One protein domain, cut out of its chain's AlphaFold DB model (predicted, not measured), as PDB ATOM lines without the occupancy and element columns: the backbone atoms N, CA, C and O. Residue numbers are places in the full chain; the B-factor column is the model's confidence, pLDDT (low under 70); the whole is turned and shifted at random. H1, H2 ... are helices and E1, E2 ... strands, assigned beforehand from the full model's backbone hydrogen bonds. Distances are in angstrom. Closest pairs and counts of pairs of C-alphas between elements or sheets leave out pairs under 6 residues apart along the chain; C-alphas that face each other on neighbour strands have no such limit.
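What this domain is: This is residues 3 to 134 of the 156 residues of an uncharacterized protein of Methanobrevibacter sp (UniProt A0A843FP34). A small sheet of four parallel strands makes the middle, with H2 and H3 grazing it and H7 slantwise over E1. Past the ends of the strands, H4, H5 and H6 gather as a loose head, while residues 122 to 127 stick out as a free loop. The 132 printed residues hold seven named helices and four strands, in the order E1 H1 H2 E2 H3 E3 H4 H5 H6 H7 E4; the sheet runs E3 E2 E1 E4. The class is mixed, and the whole is compact, with a radius of gyration of the C-alphas of 15.1 A and spans of 42 by 37 by 23 A.

How they stand to each other: E1, residues 3 to 7, is an inner strand, parallel to E2, residues 39 to 44, with N 5 and O 41 2.8 A apart. E4, residues 130 to 132, is parallel to E1, with N 132 and O 4 3.1 A apart. E3, residues 72 to 76, is parallel to E2, with N 76 and O 42 2.7 A apart. H1, residues 9 to 16, and H2, residues 21 to 35, join E1 to E2, and H3, residues 55 to 64, joins E2 to E3: two strand-helix-strand units, parallel neighbour strands with helices between, each crossover right-handed. H1 and H3 only just touch, with 3 pairs of C-alphas within 8 A, the closest Ile 12 and Ile 57 at 7.2 A. H4, residues 78 to 87, grazes the sheet with residues 78 to 81. It forms a helical hairpin with H5, residues 93 to 99, at a shallow tilt of 32 degrees; their closest C-alphas, Ile 86 and Ala 93, are 5.7 A apart. H6, residues 104 to 109, is close to H5 but not clearly touching, Ala 99 and Met 105 having the closest C-alphas at 5.2 A. H7, residues 113 to 120, has a height of 9.4 A over the sheet and touches H4 at a steep tilt of 59 degrees, with the C-alphas of Tyr 84 and Met 120 closest at 6.3 A. Each O i to N i+4 pair is within hydrogen-bond range in H2, H3, H4, H6 and H7; H1 has 3 of 4, and H5 1 of 3, beside 3 of 4 O i to N i+3 pairs.

Where its parts are: E1 begins at C-alpha 3, (-43.827, -130.761, 3.441), and E4 ends at C-alpha 132, (-47.761, -125.719, 5.788). From first to last C-alpha, H2 measures 20.8 A, E2 16.8 A, H4 14.3 A and H3 13.9 A.

The domain as a whole: The C-alphas farthest apart, Thr 34 and Asn 94, are 44.6 A apart. The printed part has no cut and no long link. Mean pLDDT of the printed part is 77.8, with residues 8 to 24 and 121 to 134 under 70.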
ATOM      1  N   LEU A   3     -43.329-131.734   2.479       76.88
ATOM      2  CA  LEU A   3     -43.827-130.761   3.441       76.88
ATOM      3  C   LEU A   3     -42.831-129.608   3.555       76.88
ATOM      4  O   LEU A   3     -41.661-129.813   3.856       76.88
ATOM      5  N   PHE A   4     -43.305-128.387   3.365       76.56
ATOM      6  CA  PHE A   4     -42.535-127.179   3.642       76.56
ATOM      7  C   PHE A   4     -43.061-126.573   4.947       76.56
ATOM      8  O   PHE A   4     -44.261-126.320   5.031       76.56
ATOM      9  N   LEU A   5     -42.188-126.382   5.939       75.75
ATOM     10  CA  LEU A   5     -42.488-125.844   7.268       75.75
ATOM     11  C   LEU A   5     -41.785-124.513   7.469       75.75
ATOM     12  O   LEU A   5     -40.565-124.450   7.379       75.75
ATOM     13  N   ASP A   6     -42.526-123.463   7.793       74.88
ATOM     14  CA  ASP A   6     -41.910-122.234   8.287       74.88
ATOM     15  C   ASP A   6     -41.703-122.285   9.810       74.88
ATOM     16  O   ASP A   6     -42.550-122.804  10.533       74.88
ATOM     17  N   ILE A   7     -40.560-121.790  10.283       70.75
ATOM     18  CA  ILE A   7     -40.176-121.731  11.691       70.75
ATOM     19  C   ILE A   7     -39.729-120.304  12.023       70.75
ATOM     20  O   ILE A   7     -38.678-119.828  11.574       70.75
ATOM     21  N   GLU A   8     -40.541-119.632  12.833       64.94
ATOM     22  CA  GLU A   8     -40.294-118.289  13.357       64.94
ATOM     23  C   GLU A   8     -39.091-118.235  14.315       64.94
ATOM     24  O   GLU A   8     -38.715-119.224  14.948       64.94
ATOM     25  N   ASN A   9     -38.529-117.031  14.476       57.94
ATOM     26  CA  ASN A   9     -37.518-116.733  15.499       57.94
ATOM     27  C   ASN A   9     -37.974-117.133  16.895       57.94
ATOM     28  O   ASN A   9     -37.196-117.671  17.669       57.94
ATOM     29  N   THR A  10     -39.246-116.907  17.197       49.66
ATOM     30  CA  THR A  10     -39.838-117.251  18.484       49.66
ATOM     31  C   THR A  10     -39.807-118.747  18.740       49.66
ATOM     32  O   THR A  10     -39.614-119.132  19.878       49.66
ATOM     33  N   ILE A  11     -39.894-119.616  17.728       55.94
ATOM     34  CA  ILE A  11     -39.711-121.063  17.913       55.94
ATOM     35  C   ILE A  11     -38.234-121.393  18.173       55.94
ATOM     36  O   ILE A  11     -37.943-122.243  19.009       55.94
ATOM     37  N   ILE A  12     -37.297-120.715  17.504       56.41
ATOM     38  CA  ILE A  12     -35.851-120.875  17.743       56.41
ATOM     39  C   ILE A  12     -35.493-120.445  19.176       56.41
ATOM     40  O   ILE A  12     -34.811-121.186  19.887       56.41
ATOM     41  N   ASP A  13     -36.014-119.298  19.608       50.00
ATOM     42  CA  ASP A  13     -35.805-118.708  20.931       50.00
ATOM     43  C   ASP A  13     -36.590-119.454  22.029       50.00
ATOM     44  O   ASP A  13     -36.107-119.607  23.148       50.00
ATOM     45  N   ASN A  14     -37.775-119.997  21.719       49.91
ATOM     46  CA  ASN A  14     -38.620-120.771  22.640       49.91
ATOM     47  C   ASN A  14     -38.347-122.279  22.593       49.91
ATOM     48  O   ASN A  14     -39.024-123.042  23.277       49.91
ATOM     49  N   LEU A  15     -37.330-122.778  21.884       52.25
ATOM     50  CA  LEU A  15     -36.887-124.164  22.114       52.25
ATOM     51  C   LEU A  15     -36.402-124.375  23.557       52.25
ATOM     52  O   LEU A  15     -36.395-125.518  24.026       52.25
ATOM     53  N   THR A  16     -36.096-123.282  24.265       46.56
ATOM     54  CA  THR A  16     -35.907-123.215  25.718       46.56
ATOM     55  C   THR A  16     -37.186-123.034  26.554       46.56
ATOM     56  O   THR A  16     -37.112-123.244  27.763       46.56
ATOM     57  N   ASP A  17     -38.345-122.706  25.967       46.25
ATOM     58  CA  ASP A  17     -39.629-122.506  26.667       46.25
ATOM     59  C   ASP A  17     -40.694-123.527  26.197       46.25
ATOM     60  O   ASP A  17     -41.237-123.480  25.093       46.25
ATOM     61  N   CYS A  18     -40.949-124.538  27.029       43.84
ATOM     62  CA  CYS A  18     -41.548-125.812  26.620       43.84
ATOM     63  C   CYS A  18     -43.054-125.780  26.279       43.84
ATOM     64  O   CYS A  18     -43.539-126.743  25.689       43.84
ATOM     65  N   ASN A  19     -43.802-124.724  26.610       45.12
ATOM     66  CA  ASN A  19     -45.269-124.821  26.693       45.12
ATOM     67  C   ASN A  19     -46.045-124.524  25.391       45.12
ATOM     68  O   ASN A  19     -47.149-125.035  25.234       45.12
ATOM     69  N   TRP A  20     -45.513-123.738  24.445       46.16
ATOM     70  CA  TRP A  20     -46.234-123.417  23.191       46.16
ATOM     71  C   TRP A  20     -46.073-124.495  22.103       46.16
ATOM     72  O   TRP A  20     -46.922-124.676  21.232       46.16
ATOM     73  N   MET A  21     -44.978-125.252  22.167       55.09
ATOM     74  CA  MET A  21     -44.587-126.203  21.129       55.09
ATOM     75  C   MET A  21     -45.310-127.554  21.201       55.09
ATOM     76  O   MET A  21     -45.421-128.200  20.169       55.09
ATOM     77  N   GLU A  22     -45.793-128.019  22.358       56.56
ATOM     78  CA  GLU A  22     -46.243-129.418  22.492       56.56
ATOM     79  C   GLU A  22     -47.498-129.748  21.669       56.56
ATOM     80  O   GLU A  22     -47.449-130.658  20.842       56.56
ATOM     81  N   GLU A  23     -48.598-128.999  21.809       60.44
ATOM     82  CA  GLU A  23     -49.846-129.307  21.087       60.44
ATOM     83  C   GLU A  23     -49.682-129.165  19.562       60.44
ATOM     84  O   GLU A  23     -50.129-130.020  18.794       60.44
ATOM     85  N   ASN A  24     -48.983-128.117  19.115       65.94
ATOM     86  CA  ASN A  24     -48.700-127.899  17.697       65.94
ATOM     87  C   ASN A  24     -47.743-128.963  17.137       65.94
ATOM     88  O   ASN A  24     -47.988-129.488  16.050       65.94
ATOM     89  N   CYS A  25     -46.701-129.353  17.883       70.38
ATOM     90  CA  CYS A  25     -45.803-130.435  17.475       70.38
ATOM     91  C   CYS A  25     -46.536-131.764  17.333       70.38
ATOM     92  O   CYS A  25     -46.286-132.477  16.367       70.38
ATOM     93  N   GLU A  26     -47.441-132.105  18.253       73.38
ATOM     94  CA  GLU A  26     -48.218-133.344  18.154       73.38
ATOM     95  C   GLU A  26     -49.159-133.337  16.941       73.38
ATOM     96  O   GLU A  26     -49.254-134.340  16.228       73.38
ATOM     97  N   LYS A  27     -49.790-132.196  16.627       72.25
ATOM     98  CA  LYS A  27     -50.586-132.042  15.395       72.25
ATOM     99  C   LYS A  27     -49.728-132.239  14.140       72.25
ATOM    100  O   LYS A  27     -50.114-133.002  13.255       72.25
ATOM    101  N   ILE A  28     -48.547-131.619  14.083       74.12
ATOM    102  CA  ILE A  28     -47.619-131.738  12.944       74.12
ATOM    103  C   ILE A  28     -47.084-133.169  12.817       74.12
ATOM    104  O   ILE A  28     -47.095-133.725  11.720       74.12
ATOM    105  N   LYS A  29     -46.691-133.812  13.923       78.94
ATOM    106  CA  LYS A  29     -46.291-135.229  13.953       78.94
ATOM    107  C   LYS A  29     -47.372-136.129  13.376       78.94
ATOM    108  O   LYS A  29     -47.110-136.921  12.471       78.94
ATOM    109  N   LYS A  30     -48.601-136.001  13.893       78.62
ATOM    110  CA  LYS A  30     -49.757-136.778  13.428       78.62
ATOM    111  C   LYS A  30     -49.978-136.546  11.936       78.62
ATOM    112  O   LYS A  30     -50.236-137.498  11.203       78.62
ATOM    113  N   PHE A  31     -49.840-135.311  11.466       77.12
ATOM    114  CA  PHE A  31     -49.957-134.978  10.051       77.12
ATOM    115  C   PHE A  31     -48.881-135.659   9.192       77.12
ATOM    116  O   PHE A  31     -49.222-136.353   8.236       77.12
ATOM    117  N   ILE A  32     -47.603-135.523   9.566       79.00
ATOM    118  CA  ILE A  32     -46.460-136.140   8.874       79.00
ATOM    119  C   ILE A  32     -46.675-137.650   8.729       79.00
ATOM    120  O   ILE A  32     -46.549-138.195   7.632       79.00
ATOM    121  N   PHE A  33     -47.074-138.303   9.824       82.44
ATOM    122  CA  PHE A  33     -47.337-139.737   9.859       82.44
ATOM    123  C   PHE A  33     -48.544-140.142   9.000       82.44
ATOM    124  O   PHE A  33     -48.460-141.075   8.206       82.44
ATOM    125  N   THR A  34     -49.676-139.443   9.129       79.31
ATOM    126  CA  THR A  34     -50.931-139.821   8.449       79.31
ATOM    127  C   THR A  34     -50.922-139.553   6.949       79.31
ATOM    128  O   THR A  34     -51.605-140.257   6.205       79.31
ATOM    129  N   LYS A  35     -50.176-138.545   6.488       76.94
ATOM    130  CA  LYS A  35     -50.117-138.173   5.068       76.94
ATOM    131  C   LYS A  35     -49.001-138.862   4.290       76.94
ATOM    132  O   LYS A  35     -48.967-138.711   3.072       76.94
ATOM    133  N   GLY A  36     -48.123-139.615   4.959       77.69
ATOM    134  CA  GLY A  36     -46.975-140.243   4.305       77.69
ATOM    135  C   GLY A  36     -46.046-139.192   3.701       77.69
ATOM    136  O   GLY A  36     -45.766-139.212   2.504       77.69
ATOM    137  N   ILE A  37     -45.645-138.208   4.511       82.50
ATOM    138  CA  ILE A  37     -44.671-137.200   4.088       82.50
ATOM    139  C   ILE A  37     -43.312-137.880   3.895       82.50
ATOM    140  O   ILE A  37     -42.786-138.489   4.820       82.50
ATOM    141  N   ASP A  38     -42.737-137.747   2.703       84.69
ATOM    142  CA  ASP A  38     -41.436-138.328   2.348       84.69
ATOM    143  C   ASP A  38     -40.287-137.364   2.641       84.69
ATOM    144  O   ASP A  38     -39.154-137.787   2.836       84.69
ATOM    145  N   THR A  39     -40.543-136.053   2.619       87.19
ATOM    146  CA  THR A  39     -39.499-135.040   2.815       87.19
ATOM    147  C   THR A  39     -40.058-133.800   3.495       87.19
ATOM    148  O   THR A  39     -41.131-133.326   3.128       87.19
ATOM    149  N   VAL A  40     -39.320-133.256   4.461       85.38
ATOM    150  CA  VAL A  40     -39.647-132.033   5.193       85.38
ATOM    151  C   VAL A  40     -38.552-130.992   4.991       85.38
ATOM    152  O   VAL A  40     -37.401-131.200   5.370       85.38
ATOM    153  N   HIS A  41     -38.918-129.844   4.435       86.06
ATOM    154  CA  HIS A  41     -38.058-128.674   4.307       86.06
ATOM    155  C   HIS A  41     -38.430-127.631   5.352       86.06
ATOM    156  O   HIS A  41     -39.612-127.393   5.585       86.06
ATOM    157  N   ILE A  42     -37.431-126.971   5.931       84.50
ATOM    158  CA  ILE A  42     -37.642-125.873   6.880       84.50
ATOM    159  C   ILE A  42     -37.352-124.539   6.200       84.50
ATOM    160  O   ILE A  42     -36.369-124.398   5.483       84.50
ATOM    161  N   TYR A  43     -38.178-123.540   6.465       81.94
ATOM    162  CA  TYR A  43     -37.935-122.139   6.164       81.94
ATOM    163  C   TYR A  43     -37.826-121.409   7.475       81.94
ATOM    164  O   TYR A  43     -38.537-121.715   8.425       81.94
ATOM    165  N   THR A  44     -36.950-120.423   7.530       79.19
ATOM    166  CA  THR A  44     -36.900-119.559   8.690       79.19
ATOM    167  C   THR A  44     -36.617-118.127   8.292       79.19
ATOM    168  O   THR A  44     -35.776-117.825   7.441       79.19
ATOM    169  N   TRP A  45     -37.322-117.230   8.969       74.75
ATOM    170  CA  TRP A  45     -37.024-115.803   8.975       74.75
ATOM    171  C   TRP A  45     -36.007-115.434  10.048       74.75
ATOM    172  O   TRP A  45     -35.591-114.274  10.117       74.75
ATOM    173  N   GLY A  46     -35.622-116.413  10.867       74.06
ATOM    174  CA  GLY A  46     -34.798-116.208  12.032       74.06
ATOM    175  C   GLY A  46     -33.308-116.221  11.783       74.06
ATOM    176  O   GLY A  46     -32.615-115.261  12.112       74.06
ATOM    177  N   TRP A  47     -32.819-117.257  11.107       82.56
ATOM    178  CA  TRP A  47     -31.453-117.248  10.595       82.56
ATOM    179  C   TRP A  47     -31.392-116.423   9.312       82.56
ATOM    180  O   TRP A  47     -32.041-116.743   8.307       82.56
ATOM    181  N   LYS A  48     -30.592-115.350   9.329       85.19
ATOM    182  CA  LYS A  48     -30.382-114.486   8.164       85.19
ATOM    183  C   LYS A  48     -29.627-115.247   7.083       85.19
ATOM    184  O   LYS A  48     -29.998-115.160   5.917       85.19
ATOM    185  N   THR A  49     -28.598-116.001   7.470       87.00
ATOM    186  CA  THR A  49     -27.703-116.722   6.554       87.00
ATOM    187  C   THR A  49     -27.499-118.173   6.982       87.00
ATOM    188  O   THR A  49     -27.669-118.524   8.148       87.00
ATOM    189  N   ASN A  50     -27.052-119.034   6.062       86.81
ATOM    190  CA  ASN A  50     -26.803-120.450   6.372       86.81
ATOM    191  C   ASN A  50     -25.719-120.667   7.444       86.81
ATOM    192  O   ASN A  50     -25.680-121.724   8.065       86.81
ATOM    193  N   LYS A  51     -24.836-119.683   7.664       87.12
ATOM    194  CA  LYS A  51     -23.789-119.745   8.697       87.12
ATOM    195  C   LYS A  51     -24.338-119.559  10.110       87.12
ATOM    196  O   LYS A  51     -23.679-119.955  11.061       87.12
ATOM    197  N   GLU A  52     -25.507-118.940  10.237       86.25
ATOM    198  CA  GLU A  52     -26.174-118.711  11.522       86.25
ATOM    199  C   GLU A  52     -26.993-119.922  11.971       86.25
ATOM    200  O   GLU A  52     -27.378-119.989  13.136       86.25
ATOM    201  N   ILE A  53     -27.233-120.891  11.075       85.31
ATOM    202  CA  ILE A  53     -27.984-122.103  11.395       85.31
ATOM    203  C   ILE A  53     -27.252-122.874  12.490       85.31
ATOM    204  O   ILE A  53     -26.185-123.455  12.271       85.31
ATOM    205  N   ASN A  54     -27.876-122.933  13.661       84.88
ATOM    206  CA  ASN A  54     -27.439-123.805  14.731       84.88
ATOM    207  C   ASN A  54     -27.997-125.215  14.487       84.88
ATOM    208  O   ASN A  54     -29.189-125.468  14.659       84.88
ATOM    209  N   GLN A  55     -27.118-126.136  14.091       85.75
ATOM    210  CA  GLN A  55     -27.492-127.515  13.771       85.75
ATOM    211  C   GLN A  55     -28.047-128.284  14.973       85.75
ATOM    212  O   GLN A  55     -28.911-129.135  14.802       85.75
ATOM    213  N   GLU A  56     -27.605-127.976  16.192       84.06
ATOM    214  CA  GLU A  56     -28.144-128.607  17.399       84.06
ATOM    215  C   GLU A  56     -29.615-128.229  17.601       84.06
ATOM    216  O   GLU A  56     -30.466-129.092  17.821       84.06
ATOM    217  N   ILE A  57     -29.930-126.942  17.442       81.38
ATOM    218  CA  ILE A  57     -31.299-126.423  17.515       81.38
ATOM    219  C   ILE A  57     -32.160-127.040  16.406       81.38
ATOM    220  O   ILE A  57     -33.253-127.533  16.680       81.38
ATOM    221  N   LEU A  58     -31.653-127.077  15.171       83.75
ATOM    222  CA  LEU A  58     -32.358-127.659  14.031       83.75
ATOM    223  C   LEU A  58     -32.648-129.161  14.225       83.75
ATOM    224  O   LEU A  58     -33.766-129.614  13.993       83.75
ATOM    225  N   ASN A  59     -31.682-129.925  14.738       83.62
ATOM    226  CA  ASN A  59     -31.870-131.341  15.060       83.62
ATOM    227  C   ASN A  59     -32.891-131.548  16.184       83.62
ATOM    228  O   ASN A  59     -33.702-132.476  16.129       83.62
ATOM    229  N   ASN A  60     -32.897-130.670  17.189       81.12
ATOM    230  CA  ASN A  60     -33.898-130.702  18.251       81.12
ATOM    231  C   ASN A  60     -35.307-130.430  17.716       81.12
ATOM    232  O   ASN A  60     -36.246-131.094  18.155       81.12
ATOM    233  N   ILE A  61     -35.457-129.519  16.750       80.50
ATOM    234  CA  ILE A  61     -36.721-129.294  16.035       80.50
ATOM    235  C   ILE A  61     -37.161-130.580  15.331       80.50
ATOM    236  O   ILE A  61     -38.264-131.057  15.591       80.50
ATOM    237  N   TYR A  62     -36.307-131.180  14.494       86.00
ATOM    238  CA  TYR A  62     -36.654-132.407  13.764       86.00
ATOM    239  C   TYR A  62     -37.083-133.536  14.706       86.00
ATOM    240  O   TYR A  62     -38.138-134.145  14.515       86.00
ATOM    241  N   LYS A  63     -36.331-133.747  15.793       83.81
ATOM    242  CA  LYS A  63     -36.667-134.727  16.831       83.81
ATOM    243  C   LYS A  63     -37.998-134.408  17.514       83.81
ATOM    244  O   LYS A  63     -38.818-135.304  17.710       83.81
ATOM    245  N   LYS A  64     -38.234-133.138  17.866       79.12
ATOM    246  CA  LYS A  64     -39.501-132.690  18.461       79.12
ATOM    247  C   LYS A  64     -40.678-132.822  17.507       79.12
ATOM    248  O   LYS A  64     -41.777-132.949  18.016       79.12
ATOM    249  N   LEU A  65     -40.471-132.825  16.193       78.88
ATOM    250  CA  LEU A  65     -41.508-133.018  15.174       78.88
ATOM    251  C   LEU A  65     -41.635-134.474  14.700       78.88
ATOM    252  O   LEU A  65     -42.460-134.756  13.836       78.88
ATOM    253  N   GLY A  66     -40.852-135.403  15.262       84.25
ATOM    254  CA  GLY A  66     -40.886-136.818  14.881       84.25
ATOM    255  C   GLY A  66     -40.454-137.076  13.434       84.25
ATOM    256  O   GLY A  66     -40.924-138.034  12.829       84.25
ATOM    257  N   ILE A  67     -39.599-136.212  12.883       88.12
ATOM    258  CA  ILE A  67     -39.088-136.319  11.514       88.12
ATOM    259  C   ILE A  67     -37.908-137.291  11.519       88.12
ATOM    260  O   ILE A  67     -36.937-137.080  12.248       88.12
ATOM    261  N   ALA A  68     -38.002-138.359  10.728       90.62
ATOM    262  CA  ALA A  68     -36.923-139.325  10.553       90.62
ATOM    263  C   ALA A  68     -35.789-138.742   9.692       90.62
ATOM    264  O   ALA A  68     -36.022-137.844   8.883       90.62
ATOM    265  N   GLU A  69     -34.559-139.242   9.846       91.69
ATOM    266  CA  GLU A  69     -33.380-138.699   9.150       91.69
ATOM    267  C   GLU A  69     -33.536-138.739   7.622       91.69
ATOM    268  O   GLU A  69     -33.173-137.788   6.934       91.69
ATOM    269  N   GLU A  70     -34.147-139.800   7.095       92.75
ATOM    270  CA  GLU A  70     -34.447-139.971   5.673       92.75
ATOM    271  C   GLU A  70     -35.512-139.001   5.141       92.75
ATOM    272  O   GLU A  70     -35.592-138.788   3.932       92.75
ATOM    273  N   GLN A  71     -36.304-138.398   6.032       91.00
ATOM    274  CA  GLN A  71     -37.311-137.395   5.691       91.00
ATOM    275  C   GLN A  71     -36.746-135.969   5.743       91.00
ATOM    276  O   GLN A  71     -37.450-135.027   5.385       91.00
ATOM    277  N   ILE A  72     -35.507-135.758   6.199       91.75
ATOM    278  CA  ILE A  72     -34.943-134.411   6.337       91.75
ATOM    279  C   ILE A  72     -34.560-133.852   4.965       91.75
ATOM    280  O   ILE A  72     -33.719-134.390   4.246       91.75
ATOM    281  N   GLY A  73     -35.155-132.714   4.625       89.25
ATOM    282  CA  GLY A  73     -34.794-131.910   3.471       89.25
ATOM    283  C   GLY A  73     -33.909-130.709   3.827       89.25
ATOM    284  O   GLY A  73     -33.290-130.619   4.884       89.25
ATOM    285  N   PHE A  74     -33.834-129.749   2.907       87.31
ATOM    286  CA  PHE A  74     -33.100-128.495   3.096       87.31
ATOM    287  C   PHE A  74     -33.769-127.519   4.082       87.31
ATOM    288  O   PHE A  74     -34.991-127.469   4.206       87.31
ATOM    289  N   CYS A  75     -32.931-126.688   4.713       86.88
ATOM    290  CA  CYS A  75     -33.331-125.512   5.481       86.88
ATOM    291  C   CYS A  75     -33.032-124.233   4.673       86.88
ATOM    292  O   CYS A  75     -31.928-124.071   4.148       86.88
ATOM    293  N   ILE A  76     -34.014-123.341   4.556       86.12
ATOM    294  CA  ILE A  76     -33.981-122.122   3.747       86.12
ATOM    295  C   ILE A  76     -34.022-120.908   4.675       86.12
ATOM    296  O   ILE A  76     -34.942-120.730   5.469       86.12
ATOM    297  N   THR A  77     -33.000-120.066   4.560       88.75
ATOM    298  CA  THR A  77     -32.808-118.863   5.378       88.75
ATOM    299  C   THR A  77     -33.415-117.628   4.729       88.75
ATOM    300  O   THR A  77     -33.706-117.616   3.529       88.75
ATOM    301  N   LYS A  78     -33.535-116.541   5.501       86.75
ATOM    302  CA  LYS A  78     -34.056-115.262   5.002       86.75
ATOM    303  C   LYS A  78     -33.299-114.752   3.775       86.75
ATOM    304  O   LYS A  78     -33.917-114.226   2.854       86.75
ATOM    305  N   GLU A  79     -31.975-114.904   3.740       90.56
ATOM    306  CA  GLU A  79     -31.173-114.506   2.581       90.56
ATOM    307  C   GLU A  79     -31.596-115.221   1.307       90.56
ATOM    308  O   GLU A  79     -31.756-114.573   0.273       90.56
ATOM    309  N   LYS A  80     -31.844-116.529   1.383       89.62
ATOM    310  CA  LYS A  80     -32.349-117.266   0.228       89.62
ATOM    311  C   LYS A  80     -33.722-116.770  -0.195       89.62
ATOM    312  O   LYS A  80     -33.940-116.612  -1.393       89.62
ATOM    313  N   SER A  81     -34.597-116.440   0.748       87.62
ATOM    314  CA  SER A  81     -35.893-115.830   0.440       87.62
ATOM    315  C   SER A  81     -35.766-114.507  -0.310       87.62
ATOM    316  O   SER A  81     -36.433-114.303  -1.323       87.62
ATOM    317  N   VAL A  82     -34.853-113.639   0.129       91.19
ATOM    318  CA  VAL A  82     -34.561-112.375  -0.559       91.19
ATOM    319  C   VAL A  82     -33.984-112.628  -1.954       91.19
ATOM    320  O   VAL A  82     -34.430-111.996  -2.908       91.19
ATOM    321  N   ASP A  83     -33.059-113.580  -2.106       92.31
ATOM    322  CA  ASP A  83     -32.495-113.947  -3.412       92.31
ATOM    323  C   ASP A  83     -33.588-114.425  -4.386       92.31
ATOM    324  O   ASP A  83     -33.597-114.025  -5.552       92.31
ATOM    325  N   TYR A  84     -34.543-115.237  -3.920       90.12
ATOM    326  CA  TYR A  84     -35.698-115.647  -4.725       90.12
ATOM    327  C   TYR A  84     -36.547-114.449  -5.153       90.12
ATOM    328  O   TYR A  84     -36.925-114.355  -6.321       90.12
ATOM    329  N   CYS A  85     -36.821-113.509  -4.247       90.88
ATOM    330  CA  CYS A  85     -37.572-112.298  -4.572       90.88
ATOM    331  C   CYS A  85     -36.830-111.383  -5.559       90.88
ATOM    332  O   CYS A  85     -37.471-110.794  -6.430       90.88
ATOM    333  N   ILE A  86     -35.499-111.298  -5.471       94.00
ATOM    334  CA  ILE A  86     -34.669-110.571  -6.440       94.00
ATOM    335  C   ILE A  86     -34.758-111.232  -7.816       94.00
ATOM    336  O   ILE A  86     -35.063-110.567  -8.805       94.00
ATOM    337  N   ASN A  87     -34.567-112.550  -7.881       92.56
ATOM    338  CA  ASN A  87     -34.656-113.308  -9.131       92.56
ATOM    339  C   ASN A  87     -36.065-113.260  -9.747       92.56
ATOM    340  O   ASN A  87     -36.208-113.296 -10.966       92.56
ATOM    341  N   GLY A  88     -37.100-113.154  -8.911       89.44
ATOM    342  CA  GLY A  88     -38.489-112.958  -9.323       89.44
ATOM    343  C   GLY A  88     -38.833-111.529  -9.759       89.44
ATOM    344  O   GLY A  88     -39.957-111.297 -10.193       89.44
ATOM    345  N   GLY A  89     -37.901-110.576  -9.648       93.25
ATOM    346  CA  GLY A  89     -38.105-109.178 -10.031       93.25
ATOM    347  C   GLY A  89     -38.892-108.337  -9.020       93.25
ATOM    348  O   GLY A  89     -39.285-107.221  -9.347       93.25
ATOM    349  N   PHE A  90     -39.120-108.840  -7.804       93.62
ATOM    350  CA  PHE A  90     -39.841-108.110  -6.753       93.62
ATOM    351  C   PHE A  90     -38.948-107.142  -5.978       93.62
ATOM    352  O   PHE A  90     -39.425-106.134  -5.464       93.62
ATOM    353  N   ILE A  91     -37.653-107.454  -5.878       95.19
ATOM    354  CA  ILE A  91     -36.667-106.646  -5.160       95.19
ATOM    355  C   ILE A  91     -35.506-106.346  -6.118       95.19
ATOM    356  O   ILE A  91     -34.958-107.269  -6.720       95.19
ATOM    357  N   PRO A  92     -35.085-105.082  -6.274       95.94
ATOM    358  CA  PRO A  92     -33.864-104.763  -7.008       95.94
ATOM    359  C   PRO A  92     -32.629-105.414  -6.366       95.94
ATOM    360  O   PRO A  92     -32.479-105.420  -5.148       95.94
ATOM    361  N   ALA A  93     -31.687-105.928  -7.163       96.06
ATOM    362  CA  ALA A  93     -30.515-106.628  -6.618       96.06
ATOM    363  C   ALA A  93     -29.648-105.753  -5.687       96.06
ATOM    364  O   ALA A  93     -29.070-106.246  -4.720       96.06
ATOM    365  N   ASN A  94     -29.588-104.442  -5.941       96.88
ATOM    366  CA  ASN A  94     -28.875-103.469  -5.105       96.88
ATOM    367  C   ASN A  94     -29.562-103.186  -3.755       96.88
ATOM    368  O   ASN A  94     -28.957-102.562  -2.890       96.88
ATOM    369  N   GLU A  95     -30.796-103.649  -3.565       96.19
ATOM    370  CA  GLU A  95     -31.598-103.474  -2.349       96.19
ATOM    371  C   GLU A  95     -31.513-104.690  -1.403       96.19
ATOM    372  O   GLU A  95     -32.139-104.701  -0.342       96.19
ATOM    373  N   LYS A  96     -30.708-105.712  -1.741       94.75
ATOM    374  CA  LYS A  96     -30.588-106.961  -0.968       94.75
ATOM    375  C   LYS A  96     -30.339-106.723   0.524       94.75
ATOM    376  O   LYS A  96     -31.057-107.268   1.362       94.75
ATOM    377  N   GLU A  97     -29.357-105.892   0.873       94.00
ATOM    378  CA  GLU A  97     -29.021-105.635   2.282       94.00
ATOM    379  C   GLU A  97     -30.158-104.954   3.047       94.00
ATOM    380  O   GLU A  97     -30.354-105.233   4.230       94.00
ATOM    381  N   ARG A  98     -30.951-104.117   2.371       92.75
ATOM    382  CA  ARG A  98     -32.117-103.468   2.970       92.75
ATOM    383  C   ARG A  98     -33.237-104.474   3.221       92.75
ATOM    384  O   ARG A  98     -33.764-104.528   4.327       92.75
ATOM    385  N   ALA A  99     -33.540-105.331   2.247       90.62
ATOM    386  CA  ALA A  99     -34.543-106.389   2.387       90.62
ATOM    387  C   ALA A  99     -34.211-107.404   3.502       90.62
ATOM    388  O   ALA A  99     -35.105-107.978   4.134       90.62
ATOM    389  N   LEU A 100     -32.924-107.604   3.792       89.12
ATOM    390  CA  LEU A 100     -32.461-108.473   4.872       89.12
ATOM    391  C   LEU A 100     -32.734-107.914   6.279       89.12
ATOM    392  O   LEU A 100     -32.754-108.690   7.237       89.12
ATOM    393  N   ILE A 101     -33.007-106.617   6.434       86.00
ATOM    394  CA  ILE A 101     -33.374-106.022   7.727       86.00
ATOM    395  C   ILE A 101     -34.772-106.536   8.143       86.00
ATOM    396  O   ILE A 101     -35.672-106.644   7.300       86.00
ATOM    397  N   PRO A 102     -34.990-106.952   9.407       80.00
ATOM    398  CA  PRO A 102     -36.311-107.370   9.889       80.00
ATOM    399  C   PRO A 102     -37.404-106.330   9.592       80.00
ATOM    400  O   PRO A 102     -37.187-105.133   9.738       80.00
ATOM    401  N   GLY A 103     -38.569-106.788   9.125       79.94
ATOM    402  CA  GLY A 103     -39.709-105.930   8.772       79.94
ATOM    403  C   GLY A 103     -39.645-105.253   7.395       79.94
ATOM    404  O   GLY A 103     -40.701-105.023   6.806       79.94
ATOM    405  N   MET A 104     -38.451-105.015   6.833       88.00
ATOM    406  CA  MET A 104     -38.308-104.234   5.590       88.00
ATOM    407  C   MET A 104     -38.951-104.887   4.372       88.00
ATOM    408  O   MET A 104     -39.498-104.188   3.526       88.00
ATOM    409  N   MET A 105     -38.946-106.221   4.286       86.94
ATOM    410  CA  MET A 105     -39.634-106.903   3.187       86.94
ATOM    411  C   MET A 105     -41.109-106.496   3.066       86.94
ATOM    412  O   MET A 105     -41.590-106.209   1.970       86.94
ATOM    413  N   LYS A 106     -41.809-106.427   4.202       86.12
ATOM    414  CA  LYS A 106     -43.223-106.063   4.245       86.12
ATOM    415  C   LYS A 106     -43.417-104.561   4.051       86.12
ATOM    416  O   LYS A 106     -44.302-104.175   3.298       86.12
ATOM    417  N   SER A 107     -42.621-103.723   4.720       86.62
ATOM    418  CA  SER A 107     -42.820-102.268   4.689       86.62
ATOM    419  C   SER A 107     -42.434-101.628   3.357       86.62
ATOM    420  O   SER A 107     -43.160-100.765   2.873       86.62
ATOM    421  N   ASP A 108     -41.321-102.052   2.761       90.56
ATOM    422  CA  ASP A 108     -40.698-101.323   1.652       90.56
ATOM    423  C   ASP A 108     -40.985-101.981   0.300       90.56
ATOM    424  O   ASP A 108     -41.010-101.301  -0.724       90.56
ATOM    425  N   TYR A 109     -41.255-103.290   0.294       90.56
ATOM    426  CA  TYR A 109     -41.501-104.058  -0.932       90.56
ATOM    427  C   TYR A 109     -42.906-104.672  -0.981       90.56
ATOM    428  O   TYR A 109     -43.256-105.307  -1.969       90.56
ATOM    429  N   SER A 110     -43.733-104.472   0.056       89.62
ATOM    430  CA  SER A 110     -45.064-105.098   0.178       89.62
ATOM    431  C   SER A 110     -45.028-106.630   0.066       89.62
ATOM    432  O   SER A 110     -45.992-107.253  -0.373       89.62
ATOM    433  N   LEU A 111     -43.906-107.243   0.457       87.00
ATOM    434  CA  LEU A 111     -43.694-108.685   0.420       87.00
ATOM    435  C   LEU A 111     -43.905-109.252   1.818       87.00
ATOM    436  O   LEU A 111     -43.016-109.198   2.672       87.00
ATOM    437  N   ASP A 112     -45.100-109.779   2.060       81.75
ATOM    438  CA  ASP A 112     -45.356-110.532   3.278       81.75
ATOM    439  C   ASP A 112     -44.739-111.940   3.222       81.75
ATOM    440  O   ASP A 112     -44.364-112.476   2.174       81.75
ATOM    441  N   LYS A 113     -44.598-112.524   4.409       75.81
ATOM    442  CA  LYS A 113     -43.984-113.830   4.632       75.81
ATOM    443  C   LYS A 113     -44.698-114.948   3.870       75.81
ATOM    444  O   LYS A 113     -44.031-115.797   3.280       75.81
ATOM    445  N   THR A 114     -46.028-114.926   3.842       74.75
ATOM    446  CA  THR A 114     -46.858-115.931   3.172       74.75
ATOM    447  C   THR A 114     -46.646-115.902   1.665       74.75
ATOM    448  O   THR A 114     -46.407-116.944   1.056       74.75
ATOM    449  N   PHE A 115     -46.673-114.716   1.058       80.06
ATOM    450  CA  PHE A 115     -46.403-114.532  -0.358       80.06
ATOM    451  C   PHE A 115     -45.019-115.065  -0.718       80.06
ATOM    452  O   PHE A 115     -44.885-115.845  -1.661       80.06
ATOM    453  N   VAL A 116     -43.995-114.682   0.046       80.75
ATOM    454  CA  VAL A 116     -42.619-115.096  -0.241       80.75
ATOM    455  C   VAL A 116     -42.445-116.601  -0.067       80.75
ATOM    456  O   VAL A 116     -41.883-117.244  -0.950       80.75
ATOM    457  N   PHE A 117     -43.012-117.192   0.985       77.06
ATOM    458  CA  PHE A 117     -43.038-118.642   1.180       77.06
ATOM    459  C   PHE A 117     -43.708-119.378   0.010       77.06
ATOM    460  O   PHE A 117     -43.123-120.288  -0.581       77.06
ATOM    461  N   LEU A 118     -44.906-118.946  -0.397       75.38
ATOM    462  CA  LEU A 118     -45.643-119.550  -1.509       75.38
ATOM    463  C   LEU A 118     -44.981-119.327  -2.869       75.38
ATOM    464  O   LEU A 118     -45.206-120.124  -3.779       75.38
ATOM    465  N   PHE A 119     -44.228-118.236  -3.035       77.69
ATOM    466  CA  PHE A 119     -43.480-117.930  -4.249       77.69
ATOM    467  C   PHE A 119     -42.227-118.801  -4.366       77.69
ATOM    468  O   PHE A 119     -42.015-119.420  -5.407       77.69
ATOM    469  N   MET A 120     -41.436-118.900  -3.295       75.12
ATOM    470  CA  MET A 120     -40.220-119.723  -3.255       75.12
ATOM    471  C   MET A 120     -40.487-121.202  -3.475       75.12
ATOM    472  O   MET A 120     -39.645-121.905  -4.012       75.12
ATOM    473  N   THR A 121     -41.651-121.667  -3.047       69.19
ATOM    474  CA  THR A 121     -42.064-123.061  -3.175       69.19
ATOM    475  C   THR A 121     -42.673-123.385  -4.545       69.19
ATOM    476  O   THR A 121     -42.971-124.544  -4.819       69.19
ATOM    477  N   ARG A 122     -42.849-122.390  -5.438       67.00
ATOM    478  CA  ARG A 122     -43.373-122.591  -6.807       67.00
ATOM    479  C   ARG A 122     -42.539-123.531  -7.679       67.00
ATOM    480  O   ARG A 122     -43.167-124.334  -8.364       67.00
ATOM    481  N   PRO A 123     -41.195-123.451  -7.715       59.50
ATOM    482  CA  PRO A 123     -40.379-124.351  -8.532       59.50
ATOM    483  C   PRO A 123     -40.545-125.819  -8.122       59.50
ATOM    484  O   PRO A 123     -40.478-126.701  -8.971       59.50
ATOM    485  N   ASP A 124     -40.846-126.053  -6.843       54.16
ATOM    486  CA  ASP A 124     -41.065-127.372  -6.253       54.16
ATOM    487  C   ASP A 124     -42.560-127.729  -6.129       54.16
ATOM    488  O   ASP A 124     -42.921-128.649  -5.393       54.16
ATOM    489  N   ARG A 125     -43.453-127.024  -6.850       57.03
ATOM    490  CA  ARG A 125     -44.859-127.431  -7.043       57.03
ATOM    491  C   ARG A 125     -44.919-128.665  -7.926       57.03
ATOM    492  O   ARG A 125     -45.303-128.615  -9.090       57.03
ATOM    493  N   GLN A 126     -44.522-129.783  -7.340       52.81
ATOM    494  CA  GLN A 126     -44.855-131.101  -7.839       52.81
ATOM    495  C   GLN A 126     -46.316-131.396  -7.492       52.81
ATOM    496  O   GLN A 126     -46.826-130.986  -6.444       52.81
ATOM    497  N   GLU A 127     -46.994-132.107  -8.384       48.81
ATOM    498  CA  GLU A 127     -48.329-132.633  -8.123       48.81
ATOM    499  C   GLU A 127     -48.283-133.476  -6.832       48.81
ATOM    500  O   GLU A 127     -47.522-134.437  -6.733       48.81
ATOM    501  N   GLY A 128     -49.027-133.059  -5.799       52.72
ATOM    502  CA  GLY A 128     -49.038-133.716  -4.487       52.72
ATOM    503  C   GLY A 128     -48.091-133.152  -3.416       52.72
ATOM    504  O   GLY A 128     -47.937-133.795  -2.381       52.72
ATOM    505  N   ALA A 129     -47.461-131.985  -3.610       56.47
ATOM    506  CA  ALA A 129     -46.752-131.273  -2.536       56.47
ATOM    507  C   ALA A 129     -47.724-130.593  -1.545       56.47
ATOM    508  O   ALA A 129     -48.777-130.086  -1.940       56.47
ATOM    509  N   VAL A 130     -47.360-130.561  -0.258       59.66
ATOM    510  CA  VAL A 130     -48.129-129.921   0.820       59.66
ATOM    511  C   VAL A 130     -47.336-128.754   1.402       59.66
ATOM    512  O   VAL A 130     -46.169-128.881   1.770       59.66
ATOM    513  N   TYR A 131     -47.993-127.604   1.525       62.19
ATOM    514  CA  TYR A 131     -47.399-126.371   2.037       62.19
ATOM    515  C   TYR A 131     -48.036-126.031   3.377       62.19
ATOM    516  O   TYR A 131     -49.239-125.784   3.424       62.19
ATOM    517  N   TYR A 132     -47.251-126.019   4.455       63.22
ATOM    518  CA  TYR A 132     -47.761-125.719   5.788       63.22
ATOM    519  C   TYR A 132     -46.947-124.594   6.426       63.22
ATOM    520  O   TYR A 132     -45.798-124.762   6.830       63.22
ATOM    521  N   LEU A 133     -47.552-123.412   6.496       56.12
ATOM    522  CA  LEU A 133     -46.963-122.271   7.181       56.12
ATOM    523  C   LEU A 133     -47.324-122.366   8.669       56.12
ATOM    524  O   LEU A 133     -48.506-122.340   9.007       56.12
ATOM    525  N   ILE A 134     -46.329-122.464   9.549       52.94
ATOM    526  CA  ILE A 134     -46.540-122.332  10.995       52.94
ATOM    527  C   ILE A 134     -46.189-120.883  11.339       52.94
ATOM    528  O   ILE A 134     -45.018-120.514  11.361       52.94
TER     529      ILE A 134